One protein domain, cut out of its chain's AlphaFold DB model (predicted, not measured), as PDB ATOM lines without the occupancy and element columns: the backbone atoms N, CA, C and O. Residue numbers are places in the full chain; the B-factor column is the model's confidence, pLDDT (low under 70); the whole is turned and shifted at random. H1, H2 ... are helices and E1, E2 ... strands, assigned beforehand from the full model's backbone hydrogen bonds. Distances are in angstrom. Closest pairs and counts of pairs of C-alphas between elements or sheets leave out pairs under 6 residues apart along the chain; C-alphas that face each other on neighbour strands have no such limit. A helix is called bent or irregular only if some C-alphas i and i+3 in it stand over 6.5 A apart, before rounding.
ATOM      1  N   ARG A 127      19.612   3.743  10.378       56.97
ATOM      2  CA  ARG A 127      20.464   4.452  11.349       56.97
ATOM      3  C   ARG A 127      20.679   3.614  12.610       56.97
ATOM      4  O   ARG A 127      21.770   3.617  13.162       56.97
ATOM      5  N   ASN A 128      19.672   2.823  12.988       55.78
ATOM      6  CA  ASN A 128      19.774   1.831  14.059       55.78
ATOM      7  C   ASN A 128      20.515   0.554  13.619       55.78
ATOM      8  O   ASN A 128      20.768  -0.314  14.444       55.78
ATOM      9  N   ASP A 129      20.888   0.415  12.342       55.44
ATOM     10  CA  ASP A 129      21.699  -0.711  11.856       55.44
ATOM     11  C   ASP A 129      23.192  -0.574  12.199       55.44
ATOM     12  O   ASP A 129      23.958  -1.516  12.008       55.44
ATOM     13  N   LEU A 130      23.589   0.604  12.696       55.28
ATOM     14  CA  LEU A 130      24.904   0.903  13.268       55.28
ATOM     15  C   LEU A 130      24.847   1.175  14.779       55.28
ATOM     16  O   LEU A 130      25.886   1.361  15.408       55.28
ATOM     17  N   ASP A 131      23.650   1.186  15.364       59.66
ATOM     18  CA  ASP A 131      23.437   1.425  16.788       59.66
ATOM     19  C   ASP A 131      23.354   0.069  17.503       59.66
ATOM     20  O   ASP A 131      22.280  -0.496  17.712       59.66
ATOM     21  N   TYR A 132      24.541  -0.484  17.770       60.44
ATOM     22  CA  TYR A 132      24.757  -1.863  18.212       60.44
ATOM     23  C   TYR A 132      24.632  -2.199  19.713       60.44
ATOM     24  O   TYR A 132      24.663  -3.401  19.990       60.44
ATOM     25  N   PRO A 133      24.498  -1.280  20.698       59.44
ATOM     26  CA  PRO A 133      24.280  -1.730  22.064       59.44
ATOM     27  C   PRO A 133      22.908  -2.422  22.142       59.44
ATOM     28  O   PRO A 133      21.910  -1.854  21.673       59.44
ATOM     29  N   PRO A 134      22.815  -3.630  22.725       55.72
ATOM     30  CA  PRO A 134      21.530  -4.217  23.062       55.72
ATOM     31  C   PRO A 134      20.877  -3.283  24.070       55.72
ATOM     32  O   PRO A 134      21.307  -3.132  25.208       55.72
ATOM     33  N   ASN A 135      19.861  -2.562  23.614       63.81
ATOM     34  CA  ASN A 135      19.171  -1.653  24.508       63.81
ATOM     35  C   ASN A 135      18.266  -2.463  25.449       63.81
ATOM     36  O   ASN A 135      18.053  -2.050  26.587       63.81
ATOM     37  N   ALA A 136      17.691  -3.568  24.949       73.50
ATOM     38  CA  ALA A 136      16.711  -4.426  25.624       73.50
ATOM     39  C   ALA A 136      17.366  -5.738  26.052       73.50
ATOM     40  O   ALA A 136      18.291  -6.178  25.366       73.50
ATOM     41  N   LYS A 137      16.839  -6.367  27.114       80.00
ATOM     42  CA  LYS A 137      17.405  -7.604  27.666       80.00
ATOM     43  C   LYS A 137      17.601  -8.662  26.578       80.00
ATOM     44  O   LYS A 137      16.670  -8.940  25.810       80.00
ATOM     45  N   SER A 138      18.806  -9.216  26.493       80.69
ATOM     46  CA  SER A 138      19.164 -10.239  25.508       80.69
ATOM     47  C   SER A 138      18.666 -11.628  25.925       80.69
ATOM     48  O   SER A 138      18.117 -11.821  27.011       80.69
ATOM     49  N   CYS A 139      18.815 -12.621  25.042       84.31
ATOM     50  CA  CYS A 139      18.550 -14.011  25.419       84.31
ATOM     51  C   CYS A 139      19.615 -14.486  26.416       84.31
ATOM     52  O   CYS A 139      19.303 -15.153  27.401       84.31
ATOM     53  N   GLU A 140      20.864 -14.109  26.159       85.81
ATOM     54  CA  GLU A 140      22.023 -14.392  26.989       85.81
ATOM     55  C   GLU A 140      21.868 -13.841  28.422       85.81
ATOM     56  O   GLU A 140      22.129 -14.585  29.368       85.81
ATOM     57  N   GLU A 141      21.327 -12.629  28.608       86.31
ATOM     58  CA  GLU A 141      21.113 -12.035  29.940       86.31
ATOM     59  C   GLU A 141      20.311 -12.964  30.877       86.31
ATOM     60  O   GLU A 141      20.782 -13.313  31.956       86.31
ATOM     61  N   CYS A 142      19.134 -13.443  30.456       87.50
ATOM     62  CA  CYS A 142      18.261 -14.271  31.305       87.50
ATOM     63  C   CYS A 142      18.605 -15.775  31.304       87.50
ATOM     64  O   CYS A 142      18.201 -16.499  32.220       87.50
ATOM     65  N   HIS A 143      19.288 -16.275  30.270       88.88
ATOM     66  CA  HIS A 143      19.524 -17.714  30.074       88.88
ATOM     67  C   HIS A 143      20.987 -18.156  30.254       88.88
ATOM     68  O   HIS A 143      21.254 -19.359  30.260       88.88
ATOM     69  N   MET A 144      21.935 -17.223  30.388       88.31
ATOM     70  CA  MET A 144      23.367 -17.518  30.545       88.31
ATOM     71  C   MET A 144      24.054 -16.677  31.625       88.31
ATOM     72  O   MET A 144      24.903 -17.214  32.333       88.31
ATOM     73  N   GLU A 145      23.729 -15.386  31.737       88.38
ATOM     74  CA  GLU A 145      24.494 -14.439  32.566       88.38
ATOM     75  C   GLU A 145      23.877 -14.186  33.947       88.38
ATOM     76  O   GLU A 145      24.616 -14.035  34.922       88.38
ATOM     77  N   ALA A 146      22.544 -14.187  34.050       88.88
ATOM     78  CA  ALA A 146      21.829 -14.036  35.312       88.88
ATOM     79  C   ALA A 146      22.251 -15.090  36.347       88.88
ATOM     80  O   ALA A 146      22.401 -16.280  36.052       88.88
ATOM     81  N   LYS A 147      22.332 -14.673  37.613       90.19
ATOM     82  CA  LYS A 147      22.580 -15.555  38.763       90.19
ATOM     83  C   LYS A 147      21.567 -16.701  38.848       90.19
ATOM     84  O   LYS A 147      21.919 -17.794  39.288       90.19
ATOM     85  N   ASN A 148      20.326 -16.448  38.427       86.12
ATOM     86  CA  ASN A 148      19.249 -17.435  38.329       86.12
ATOM     87  C   ASN A 148      18.964 -17.812  36.858       86.12
ATOM     88  O   ASN A 148      17.806 -17.796  36.433       86.12
ATOM     89  N   ALA A 149      20.004 -18.115  36.072       90.88
ATOM     90  CA  ALA A 149      19.885 -18.451  34.651       90.88
ATOM     91  C   ALA A 149      18.812 -19.523  34.377       90.88
ATOM     92  O   ALA A 149      18.838 -20.629  34.925       90.88
ATOM     93  N   VAL A 150      17.863 -19.204  33.494       89.00
ATOM     94  CA  VAL A 150      16.745 -20.098  33.173       89.00
ATOM     95  C   VAL A 150      17.142 -21.054  32.052       89.00
ATOM     96  O   VAL A 150      17.385 -20.624  30.929       89.00
ATOM     97  N   VAL A 151      17.107 -22.364  32.297       89.00
ATOM     98  CA  VAL A 151      17.269 -23.388  31.249       89.00
ATOM     99  C   VAL A 151      15.940 -24.135  31.082       89.00
ATOM    100  O   VAL A 151      15.623 -24.991  31.908       89.00
ATOM    101  N   PRO A 152      15.132 -23.854  30.036       80.56
ATOM    102  CA  PRO A 152      13.770 -24.395  29.918       80.56
ATOM    103  C   PRO A 152      13.671 -25.927  29.889       80.56
ATOM    104  O   PRO A 152      12.631 -26.480  30.237       80.56
ATOM    105  N   SER A 153      14.741 -26.620  29.489       81.62
ATOM    106  CA  SER A 153      14.834 -28.085  29.480       81.62
ATOM    107  C   SER A 153      15.299 -28.696  30.811       81.62
ATOM    108  O   SER A 153      15.512 -29.905  30.870       81.62
ATOM    109  N   GLY A 154      15.527 -27.893  31.857       84.81
ATOM    110  CA  GLY A 154      15.963 -28.360  33.180       84.81
ATOM    111  C   GLY A 154      17.388 -28.926  33.247       84.81
ATOM    112  O   GLY A 154      17.691 -29.668  34.175       84.81
ATOM    113  N   HIS A 155      18.240 -28.629  32.261       91.00
ATOM    114  CA  HIS A 155      19.662 -29.002  32.265       91.00
ATOM    115  C   HIS A 155      20.509 -27.911  32.944       91.00
ATOM    116  O   HIS A 155      20.080 -26.762  33.020       91.00
ATOM    117  N   ASP A 156      21.736 -28.240  33.354       90.31
ATOM    118  CA  ASP A 156      22.634 -27.339  34.097       90.31
ATOM    119  C   ASP A 156      22.966 -26.019  33.367       90.31
ATOM    120  O   ASP A 156      23.250 -25.010  34.006       90.31
ATOM    121  N   ASN A 157      22.976 -26.016  32.029       90.94
ATOM    122  CA  ASN A 157      23.200 -24.829  31.196       90.94
ATOM    123  C   ASN A 157      22.706 -25.053  29.752       90.94
ATOM    124  O   ASN A 157      22.424 -26.181  29.334       90.94
ATOM    125  N   LEU A 158      22.647 -23.974  28.958       89.94
ATOM    126  CA  LEU A 158      22.213 -24.039  27.557       89.94
ATOM    127  C   LEU A 158      23.093 -24.934  26.669       89.94
ATOM    128  O   LEU A 158      22.556 -25.574  25.764       89.94
ATOM    129  N   LEU A 159      24.410 -24.993  26.900       90.06
ATOM    130  CA  LEU A 159      25.323 -25.808  26.090       90.06
ATOM    131  C   LEU A 159      25.015 -27.301  26.267       90.06
ATOM    132  O   LEU A 159      24.927 -28.028  25.279       90.06
ATOM    133  N   GLU A 160      24.788 -27.750  27.503       89.50
ATOM    134  CA  GLU A 160      24.365 -29.124  27.789       89.50
ATOM    135  C   GLU A 160      22.955 -29.423  27.267       89.50
ATOM    136  O   GLU A 160      22.750 -30.473  26.656       89.50
ATOM    137  N   ALA A 161      22.011 -28.487  27.425       90.81
ATOM    138  CA  ALA A 161      20.662 -28.614  26.877       90.81
ATOM    139  C   ALA A 161      20.678 -28.857  25.359       90.81
ATOM    140  O   ALA A 161      20.097 -29.827  24.875       90.81
ATOM    141  N   HIS A 162      21.378 -28.011  24.599       89.94
ATOM    142  CA  HIS A 162      21.445 -28.136  23.141       89.94
ATOM    143  C   HIS A 162      22.227 -29.381  22.714       89.94
ATOM    144  O   HIS A 162      21.834 -30.053  21.761       89.94
ATOM    145  N   ARG A 163      23.285 -29.743  23.454       87.81
ATOM    146  CA  ARG A 163      24.062 -30.964  23.215       87.81
ATOM    147  C   ARG A 163      23.194 -32.219  23.267       87.81
ATOM    148  O   ARG A 163      23.283 -33.044  22.359       87.81
ATOM    149  N   GLU A 164      22.390 -32.392  24.317       86.19
ATOM    150  CA  GLU A 164      21.554 -33.589  24.450       86.19
ATOM    151  C   GLU A 164      20.312 -33.535  23.547       86.19
ATOM    152  O   GLU A 164      19.957 -34.563  22.971       86.19
ATOM    153  N   LEU A 165      19.704 -32.360  23.327       84.75
ATOM    154  CA  LEU A 165      18.542 -32.215  22.438       84.75
ATOM    155  C   LEU A 165      18.883 -32.504  20.965       84.75
ATOM    156  O   LEU A 165      18.226 -33.339  20.350       84.75
ATOM    157  N   TRP A 166      19.934 -31.900  20.399       85.56
ATOM    158  CA  TRP A 166      20.330 -32.143  18.996       85.56
ATOM    159  C   TRP A 166      20.815 -33.578  18.762       85.56
ATOM    160  O   TRP A 166      20.594 -34.178  17.709       85.56
ATOM    161  N   LYS A 167      21.455 -34.172  19.772       81.69
ATOM    162  CA  LYS A 167      21.808 -35.593  19.769       81.69
ATOM    163  C   LYS A 167      20.561 -36.484  19.801       81.69
ATOM    164  O   LYS A 167      20.523 -37.470  19.070       81.69
ATOM    165  N   GLY A 168      19.555 -36.143  20.610       81.25
ATOM    166  CA  GLY A 168      18.279 -36.859  20.696       81.25
ATOM    167  C   GLY A 168      17.447 -36.784  19.412       81.25
ATOM    168  O   GLY A 168      16.854 -37.783  19.013       81.25
ATOM    169  N   ASN A 169      17.474 -35.639  18.728       80.88
ATOM    170  CA  ASN A 169      16.805 -35.422  17.439       80.88
ATOM    171  C   ASN A 169      17.484 -36.138  16.254       80.88
ATOM    172  O   ASN A 169      16.885 -36.270  15.191       80.88
ATOM    173  N   GLY A 170      18.731 -36.591  16.415       78.69
ATOM    174  CA  GLY A 170      19.514 -37.220  15.348       78.69
ATOM    175  C   GLY A 170      20.293 -36.246  14.457       78.69
ATOM    176  O   GLY A 170      21.073 -36.713  13.626       78.69
ATOM    177  N   ASP A 171      20.184 -34.930  14.681       76.69
ATOM    178  CA  ASP A 171      20.919 -33.870  13.958       76.69
ATOM    179  C   ASP A 171      22.446 -34.098  13.968       76.69
ATOM    180  O   ASP A 171      23.173 -33.679  13.069       76.69
ATOM    181  N   MET A 172      22.927 -34.803  14.998       73.56
ATOM    182  CA  MET A 172      24.341 -35.050  15.285       73.56
ATOM    183  C   MET A 172      24.755 -36.526  15.124       73.56
ATOM    184  O   MET A 172      25.774 -36.955  15.677       73.56
ATOM    185  N   ALA A 173      23.992 -37.325  14.372       81.31
ATOM    186  CA  ALA A 173      24.319 -38.727  14.109       81.31
ATOM    187  C   ALA A 173      25.698 -38.883  13.428       81.31
ATOM    188  O   ALA A 173      25.990 -38.256  12.413       81.31
ATOM    189  N   GLY A 174      26.556 -39.742  13.990       79.19
ATOM    190  CA  GLY A 174      27.901 -40.030  13.466       79.19
ATOM    191  C   GLY A 174      29.028 -39.109  13.961       79.19
ATOM    192  O   GLY A 174      30.195 -39.414  13.715       79.19
ATOM    193  N   TYR A 175      28.731 -38.032  14.696       79.50
ATOM    194  CA  TYR A 175      29.761 -37.176  15.296       79.50
ATOM    195  C   TYR A 175      30.318 -37.757  16.607       79.50
ATOM    196  O   TYR A 175      29.604 -38.376  17.395       79.50
ATOM    197  N   SER A 176      31.607 -37.520  16.877       82.50
ATOM    198  CA  SER A 176      32.212 -37.831  18.181       82.50
ATOM    199  C   SER A 176      31.741 -36.849  19.263       82.50
ATOM    200  O   SER A 176      31.318 -35.732  18.956       82.50
ATOM    201  N   ARG A 177      31.863 -37.225  20.546       76.50
ATOM    202  CA  ARG A 177      31.497 -36.354  21.683       76.50
ATOM    203  C   ARG A 177      32.265 -35.024  21.684       76.50
ATOM    204  O   ARG A 177      31.684 -33.986  21.989       76.50
ATOM    205  N   ASP A 178      33.539 -35.048  21.305       81.56
ATOM    206  CA  ASP A 178      34.379 -33.846  21.243       81.56
ATOM    207  C   ASP A 178      33.988 -32.944  20.068       81.56
ATOM    208  O   ASP A 178      33.964 -31.720  20.207       81.56
ATOM    209  N   SER A 179      33.645 -33.540  18.918       84.44
ATOM    210  CA  SER A 179      33.108 -32.805  17.770       84.44
ATOM    211  C   SER A 179      31.763 -32.170  18.108       84.44
ATOM    212  O   SER A 179      31.567 -30.996  17.815       84.44
ATOM    213  N   LEU A 180      30.871 -32.908  18.772       81.62
ATOM    214  CA  LEU A 180      29.565 -32.425  19.217       81.62
ATOM    215  C   LEU A 180      29.703 -31.181  20.109       81.62
ATOM    216  O   LEU A 180      29.139 -30.144  19.779       81.62
ATOM    217  N   THR A 181      30.515 -31.241  21.171       85.00
ATOM    218  CA  THR A 181      30.736 -30.088  22.068       85.00
ATOM    219  C   THR A 181      31.273 -28.867  21.315       85.00
ATOM    220  O   THR A 181      30.783 -27.758  21.518       85.00
ATOM    221  N   LYS A 182      32.242 -29.061  20.407       88.44
ATOM    222  CA  LYS A 182      32.795 -27.972  19.582       88.44
ATOM    223  C   LYS A 182      31.752 -27.377  18.639       88.44
ATOM    224  O   LYS A 182      31.657 -26.161  18.555       88.44
ATOM    225  N   ILE A 183      30.957 -28.211  17.967       87.25
ATOM    226  CA  ILE A 183      29.921 -27.768  17.027       87.25
ATOM    227  C   ILE A 183      28.828 -26.988  17.759       87.25
ATOM    228  O   ILE A 183      28.462 -25.906  17.304       87.25
ATOM    229  N   THR A 184      28.336 -27.478  18.902       88.50
ATOM    230  CA  THR A 184      27.331 -26.755  19.693       88.50
ATOM    231  C   THR A 184      27.881 -25.422  20.204       88.50
ATOM    232  O   THR A 184      27.216 -24.403  20.035       88.50
ATOM    233  N   GLN A 185      29.119 -25.380  20.710       89.69
ATOM    234  CA  GLN A 185      29.756 -24.123  21.117       89.69
ATOM    235  C   GLN A 185      29.904 -23.138  19.943       89.69
ATOM    236  O   GLN A 185      29.526 -21.976  20.073       89.69
ATOM    237  N   THR A 186      30.348 -23.600  18.766       90.06
ATOM    238  CA  THR A 186      30.431 -22.756  17.562       90.06
ATOM    239  C   THR A 186      29.082 -22.134  17.200       90.06
ATOM    240  O   THR A 186      29.059 -20.973  16.806       90.06
ATOM    241  N   HIS A 187      27.959 -22.839  17.371       90.50
ATOM    242  CA  HIS A 187      26.641 -22.245  17.128       90.50
ATOM    243  C   HIS A 187      26.348 -21.081  18.087       90.50
ATOM    244  O   HIS A 187      25.959 -20.024  17.607       90.50
ATOM    245  N   PHE A 188      26.603 -21.212  19.394       87.81
ATOM    246  CA  PHE A 188      26.457 -20.090  20.342       87.81
ATOM    247  C   PHE A 188      27.385 -18.903  20.029       87.81
ATOM    248  O   PHE A 188      27.029 -17.747  20.277       87.81
ATOM    249  N   ASP A 189      28.567 -19.180  19.473       88.81
ATOM    250  CA  ASP A 189      29.560 -18.161  19.121       88.81
ATOM    251  C   ASP A 189      29.254 -17.418  17.810       88.81
ATOM    252  O   ASP A 189      29.678 -16.271  17.667       88.81
ATOM    253  N   VAL A 190      28.547 -18.041  16.850       90.31
ATOM    254  CA  VAL A 190      28.350 -17.479  15.493       90.31
ATOM    255  C   VAL A 190      26.898 -17.400  15.018       90.31
ATOM    256  O   VAL A 190      26.652 -16.834  13.954       90.31
ATOM    257  N   VAL A 191      25.921 -17.916  15.766       88.75
ATOM    258  CA  VAL A 191      24.488 -17.890  15.431       88.75
ATOM    259  C   VAL A 191      23.710 -17.314  16.611       88.75
ATOM    260  O   VAL A 191      23.822 -17.779  17.740       88.75
ATOM    261  N   SER A 192      22.913 -16.277  16.364       84.75
ATOM    262  CA  SER A 192      22.048 -15.695  17.397       84.75
ATOM    263  C   SER A 192      20.873 -16.620  17.731       84.75
ATOM    264  O   SER A 192      20.313 -17.260  16.839       84.75
ATOM    265  N   CYS A 193      20.438 -16.648  18.996       82.62
ATOM    266  CA  CYS A 193      19.313 -17.481  19.443       82.62
ATOM    267  C   CYS A 193      18.050 -17.253  18.591       82.62
ATOM    268  O   CYS A 193      17.338 -18.193  18.234       82.62
ATOM    269  N   GLN A 194      17.804 -16.002  18.194       79.38
ATOM    270  CA  GLN A 194      16.650 -15.612  17.388       79.38
ATOM    271  C   GLN A 194      16.651 -16.255  15.992       79.38
ATOM    272  O   GLN A 194      15.574 -16.489  15.449       79.38
ATOM    273  N   ALA A 195      17.818 -16.573  15.414       80.69
ATOM    274  CA  ALA A 195      17.914 -17.205  14.094       80.69
ATOM    275  C   ALA A 195      17.235 -18.584  14.049       80.69
ATOM    276  O   ALA A 195      16.651 -18.946  13.029       80.69
ATOM    277  N   CYS A 196      17.284 -19.328  15.159       81.31
ATOM    278  CA  CYS A 196      16.672 -20.651  15.286       81.31
ATOM    279  C   CYS A 196      15.309 -20.594  15.991       81.31
ATOM    280  O   CYS A 196      14.363 -21.235  15.536       81.31
ATOM    281  N   HIS A 197      15.180 -19.810  17.068       78.19
ATOM    282  CA  HIS A 197      13.973 -19.779  17.905       78.19
ATOM    283  C   HIS A 197      12.868 -18.826  17.413       78.19
ATOM    284  O   HIS A 197      11.737 -18.930  17.877       78.19
ATOM    285  N   ILE A 198      13.147 -17.922  16.464       72.69
ATOM    286  CA  ILE A 198      12.152 -16.996  15.887       72.69
ATOM    287  C   ILE A 198      12.000 -17.287  14.385       72.69
ATOM    288  O   ILE A 198      12.301 -16.464  13.520       72.69
ATOM    289  N   ASN A 199      11.535 -18.499  14.083       67.44
ATOM    290  CA  ASN A 199      11.304 -19.000  12.725       67.44
ATOM    291  C   ASN A 199       9.805 -18.947  12.335       67.44
ATOM    292  O   ASN A 199       8.980 -18.427  13.087       67.44
ATOM    293  N   GLY A 200       9.456 -19.405  11.124       65.50
ATOM    294  CA  GLY A 200       8.063 -19.645  10.696       65.50
ATOM    295  C   GLY A 200       7.142 -18.421  10.546       65.50
ATOM    296  O   GLY A 200       5.966 -18.580  10.217       65.50
ATOM    297  N   LYS A 201       7.645 -17.202  10.780       68.25
ATOM    298  CA  LYS A 201       6.824 -15.986  10.891       68.25
ATOM    299  C   LYS A 201       6.124 -15.609   9.579       68.25
ATOM    300  O   LYS A 201       6.670 -15.767   8.486       68.25
ATOM    301  N   LYS A 202       4.918 -15.053   9.707       65.00
ATOM    302  CA  LYS A 202       4.048 -14.607   8.606       65.00
ATOM    303  C   LYS A 202       3.772 -13.104   8.695       65.00
ATOM    304  O   LYS A 202       3.978 -12.493   9.725       65.00
ATOM    305  N   SER A 203       3.288 -12.479   7.633       59.97
ATOM    306  CA  SER A 203       2.816 -11.096   7.619       59.97
ATOM    307  C   SER A 203       1.542 -11.050   6.786       59.97
ATOM    308  O   SER A 203       1.626 -11.105   5.560       59.97
ATOM    309  N   ARG A 204       0.381 -10.912   7.446       56.44
ATOM    310  CA  ARG A 204      -0.954 -10.961   6.816       56.44
ATOM    311  C   ARG A 204      -1.143 -12.285   6.058       56.44
ATOM    312  O   ARG A 204      -1.093 -12.299   4.829       56.44
ATOM    313  N   GLY A 205      -1.187 -13.403   6.784       61.22
ATOM    314  CA  GLY A 205      -1.233 -14.779   6.262       61.22
ATOM    315  C   GLY A 205       0.015 -15.287   5.512       61.22
ATOM    316  O   GLY A 205       0.284 -16.489   5.505       61.22
ATOM    317  N   ASN A 206       0.812 -14.404   4.905       59.44
ATOM    318  CA  ASN A 206       1.897 -14.765   3.989       59.44
ATOM    319  C   ASN A 206       3.228 -15.020   4.721       59.44
ATOM    320  O   ASN A 206       3.625 -14.167   5.514       59.44
ATOM    321  N   PRO A 207       3.966 -16.116   4.457       69.00
ATOM    322  CA  PRO A 207       5.295 -16.341   5.031       69.00
ATOM    323  C   PRO A 207       6.262 -15.175   4.780       69.00
ATOM    324  O   PRO A 207       6.365 -14.665   3.665       69.00
ATOM    325  N   ILE A 208       6.996 -14.762   5.815       70.12
ATOM    326  CA  ILE A 208       8.064 -13.768   5.691       70.12
ATOM    327  C   ILE A 208       9.330 -14.483   5.221       70.12
ATOM    328  O   ILE A 208       9.832 -15.372   5.907       70.12
ATOM    329  N   GLN A 209       9.904 -14.045   4.097       73.25
ATOM    330  CA  GLN A 209      11.263 -14.440   3.733       73.25
ATOM    331  C   GLN A 209      12.254 -13.777   4.696       73.25
ATOM    332  O   GLN A 209      12.640 -12.621   4.526       73.25
ATOM    333  N   ILE A 210      12.675 -14.525   5.713       72.81
ATOM    334  CA  ILE A 210      13.774 -14.127   6.592       72.81
ATOM    335  C   ILE A 210      15.082 -14.248   5.802       72.81
ATOM    336  O   ILE A 210      15.321 -15.246   5.118       72.81
ATOM    337  N   LEU A 211      15.921 -13.220   5.884       76.88
ATOM    338  CA  LEU A 211      17.301 -13.239   5.411       76.88
ATOM    339  C   LEU A 211      18.252 -13.210   6.611       76.88
ATOM    340  O   LEU A 211      17.855 -12.880   7.728       76.88
ATOM    341  N   PHE A 212      19.523 -13.519   6.372       82.38
ATOM    342  CA  PHE A 212      20.551 -13.540   7.410       82.38
ATOM    343  C   PHE A 212      21.686 -12.575   7.092       82.38
ATOM    344  O   PHE A 212      22.033 -12.354   5.931       82.38
ATOM    345  N   ARG A 213      22.272 -12.004   8.142       79.19
ATOM    346  CA  ARG A 213      23.485 -11.184   8.069       79.19
ATOM    347  C   ARG A 213      24.306 -11.330   9.337       79.19
ATOM    348  O   ARG A 213      23.767 -11.696  10.377       79.19
ATOM    349  N   TYR A 214      25.584 -10.993   9.259       84.06
ATOM    350  CA  TYR A 214      26.433 -10.887  10.438       84.06
ATOM    351  C   TYR A 214      26.248  -9.528  11.121       84.06
ATOM    352  O   TYR A 214      26.125  -8.500  10.451       84.06
ATOM    353  N   ARG A 215      26.201  -9.544  12.451       78.44
ATOM    354  CA  ARG A 215      26.099  -8.384  13.341       78.44
ATOM    355  C   ARG A 215      26.952  -8.645  14.585       78.44
ATOM    356  O   ARG A 215      27.075  -9.792  15.004       78.44
ATOM    357  N   ILE A 216      27.514  -7.597  15.181       78.00
ATOM    358  CA  ILE A 216      28.164  -7.721  16.492       78.00
ATOM    359  C   ILE A 216      27.075  -7.898  17.561       78.00
ATOM    360  O   ILE A 216      26.091  -7.158  17.558       78.00
ATOM    361  N   ALA A 217      27.224  -8.909  18.413       74.50
ATOM    362  CA  ALA A 217      26.361  -9.182  19.558       74.50
ATOM    363  C   ALA A 217      26.924  -8.556  20.849       74.50
ATOM    364  O   ALA A 217      28.002  -7.962  20.844       74.50
ATOM    365  N   GLU A 218      26.191  -8.696  21.955       70.19
ATOM    366  CA  GLU A 218      26.554  -8.165  23.281       70.19
ATOM    367  C   GLU A 218      27.931  -8.648  23.765       70.19
ATOM    368  O   GLU A 218      28.735  -7.859  24.255       70.19
ATOM    369  N   ASP A 219      28.256  -9.918  23.498       73.00
ATOM    370  CA  ASP A 219      29.551 -10.546  23.792       73.00
ATOM    371  C   ASP A 219      30.706 -10.092  22.869       73.00
ATOM    372  O   ASP A 219      31.799 -10.663  22.896       73.00
ATOM    373  N   GLY A 220      30.472  -9.087  22.020       77.31
ATOM    374  CA  GLY A 220      31.436  -8.552  21.060       77.31
ATOM    375  C   GLY A 220      31.705  -9.453  19.850       77.31
ATOM    376  O   GLY A 220      32.504  -9.081  18.987       77.31
ATOM    377  N   LYS A 221      31.058 -10.623  19.738       81.81
ATOM    378  CA  LYS A 221      31.265 -11.553  18.616       81.81
ATOM    379  C   LYS A 221      30.373 -11.215  17.428       81.81
ATOM    380  O   LYS A 221      29.254 -10.734  17.565       81.81
ATOM    381  N   SER A 222      30.859 -11.533  16.230       85.88
ATOM    382  CA  SER A 222      30.094 -11.421  14.986       85.88
ATOM    383  C   SER A 222      29.150 -12.620  14.818       85.88
ATOM    384  O   SER A 222      29.536 -13.629  14.225       85.88
ATOM    385  N   LYS A 223      27.906 -12.499  15.292       86.75
ATOM    386  CA  LYS A 223      26.864 -13.532  15.175       86.75
ATOM    387  C   LYS A 223      25.973 -13.315  13.947       86.75
ATOM    388  O   LYS A 223      25.704 -12.189  13.527       86.75
ATOM    389  N   MET A 224      25.482 -14.407  13.373       86.94
ATOM    390  CA  MET A 224      24.462 -14.412  12.330       86.94
ATOM    391  C   MET A 224      23.091 -14.109  12.947       86.94
ATOM    392  O   MET A 224      22.631 -14.828  13.837       86.94
ATOM    393  N   VAL A 225      22.428 -13.062  12.458       80.25
ATOM    394  CA  VAL A 225      21.100 -12.628  12.912       80.25
ATOM    395  C   VAL A 225      20.056 -12.721  11.798       80.25
ATOM    396  O   VAL A 225      20.380 -12.441  10.636       80.25
ATOM    397  N   PRO A 226      18.797 -13.069  12.127       76.81
ATOM    398  CA  PRO A 226      17.690 -12.962  11.190       76.81
ATOM    399  C   PRO A 226      17.326 -11.488  10.974       76.81
ATOM    400  O   PRO A 226      17.335 -10.678  11.905       76.81
ATOM    401  N   TYR A 227      16.965 -11.132   9.746       73.88
ATOM    402  CA  TYR A 227      16.415  -9.824   9.405       73.88
ATOM    403  C   TYR A 227      15.341  -9.957   8.313       73.88
ATOM    404  O   TYR A 227      15.319 -10.926   7.554       73.88
ATOM    405  N   ASN A 228      14.412  -9.006   8.264       69.06
ATOM    406  CA  ASN A 228      13.342  -8.930   7.276       69.06
ATOM    407  C   ASN A 228      13.474  -7.597   6.523       69.06
ATOM    408  O   ASN A 228      12.949  -6.579   6.993       69.06
ATOM    409  N   PRO A 229      14.166  -7.559   5.368       64.25
ATOM    410  CA  PRO A 229      14.342  -6.319   4.632       64.25
ATOM    411  C   PRO A 229      12.986  -5.716   4.265       64.25
ATOM    412  O   PRO A 229      12.242  -6.248   3.440       64.25
ATOM    413  N   ARG A 230      12.699  -4.520   4.789       60.56
ATOM    414  CA  ARG A 230      11.731  -3.632   4.139       60.56
ATOM    415  C   ARG A 230      12.187  -3.437   2.695       60.56
ATOM    416  O   ARG A 230      13.259  -2.878   2.467       60.56
ATOM    417  N   VAL A 231      11.356  -3.839   1.735       56.78
ATOM    418  CA  VAL A 231      11.503  -3.399   0.345       56.78
ATOM    419  C   VAL A 231      11.399  -1.874   0.355       56.78
ATOM    420  O   VAL A 231      10.364  -1.315   0.724       56.78
TER     421      VAL A 231
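AT A GLANCE: This is residues 127 to 231 of the 301 residues of an uncharacterized protein of Methylococcaceae bacterium HT5 (UniProt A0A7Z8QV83). Two helices, H2 and H3, cross at one end of the domain, and H3 runs from there to a two-stranded hairpin, E1 and E2, with its last residues beside E2. The very short H4 sits near the middle, next to E2, and H1 lies to one side, near the first residues of H2 and of H4, while long stretches without a named element make up much of the rest. The printed part has 105 residues with four named helices and then two named strands, in the order H1 H2 H3 H4 E1 E2; the sheet, E1 - E2, is antiparallel. The class is mixed, helices and strands, with under half of the residues in named elements. The whole is only just loose, close to compact, with a radius of gyration of the C-alphas of 15.7 A and spans of 44 by 33 by 23 A.

IN THESE COORDINATES: H1 is residues 139 to 145, 9.3 A long, and begins at C-alpha 139 at (18.550, -14.011, 25.419). It is neither bent nor irregular, but only just: C-alphas 142 and 145 are 6.4 A apart. H2 is residues 158 to 169, 16.2 A long. H3, residues 177 to 190, is 20.1 A long and ends at C-alpha 190 at (28.350, -17.479, 15.493). H4 is residues 193 to 197, 6.0 A long. E1 is residues 211 to 216, 16.5 A long, and E2 is residues 222 to 227, 14.9 A long, ending at C-alpha 227 at (16.415, -9.824, 9.405).

HOW THE PARTS SIT: H1 is close to H2 but not clearly touching; the closest C-alphas, of Met 144 and Leu 158, are 7.3 A apart. H2 touches H3 with residues 159 to 163 alone, at a steep tilt of 62 degrees, opposite ways; the closest C-alphas, of Arg 163 and Thr 184, are 6.4 A apart. The closest C-alphas of H3 and E2, of Val 190 and Lys 223, are 4.2 A apart, while H3 and E1 are apart. H3 and H4 meet only through their link. The closest C-alphas of H4 and E2, of Ala 195 and Pro 226, are 5.1 A apart. E1 and E2 form a hairpin, antiparallel at 143 degrees; N 211 and O 227, 2.9 A, and N 225 and O 213, 2.8 A, are within hydrogen-bond range. In H2, H3 and H4 every O i to N i+4 pair is within hydrogen-bond range; in H1, 2 of 3 are.

THE WHOLE: The two C-alphas farthest apart, of Arg 127 and Gly 174, are 45.1 A apart. The printed part has no cut. The links H1 to H2 and H4 to E1 are long; in the latter, residues 202 to 203 pair antiparallel with residues 206 to 207. The mean pLDDT of the printed part is 78.6, and it is under 70 in residues 127 to 135, 199 to 207 and 228 to 231.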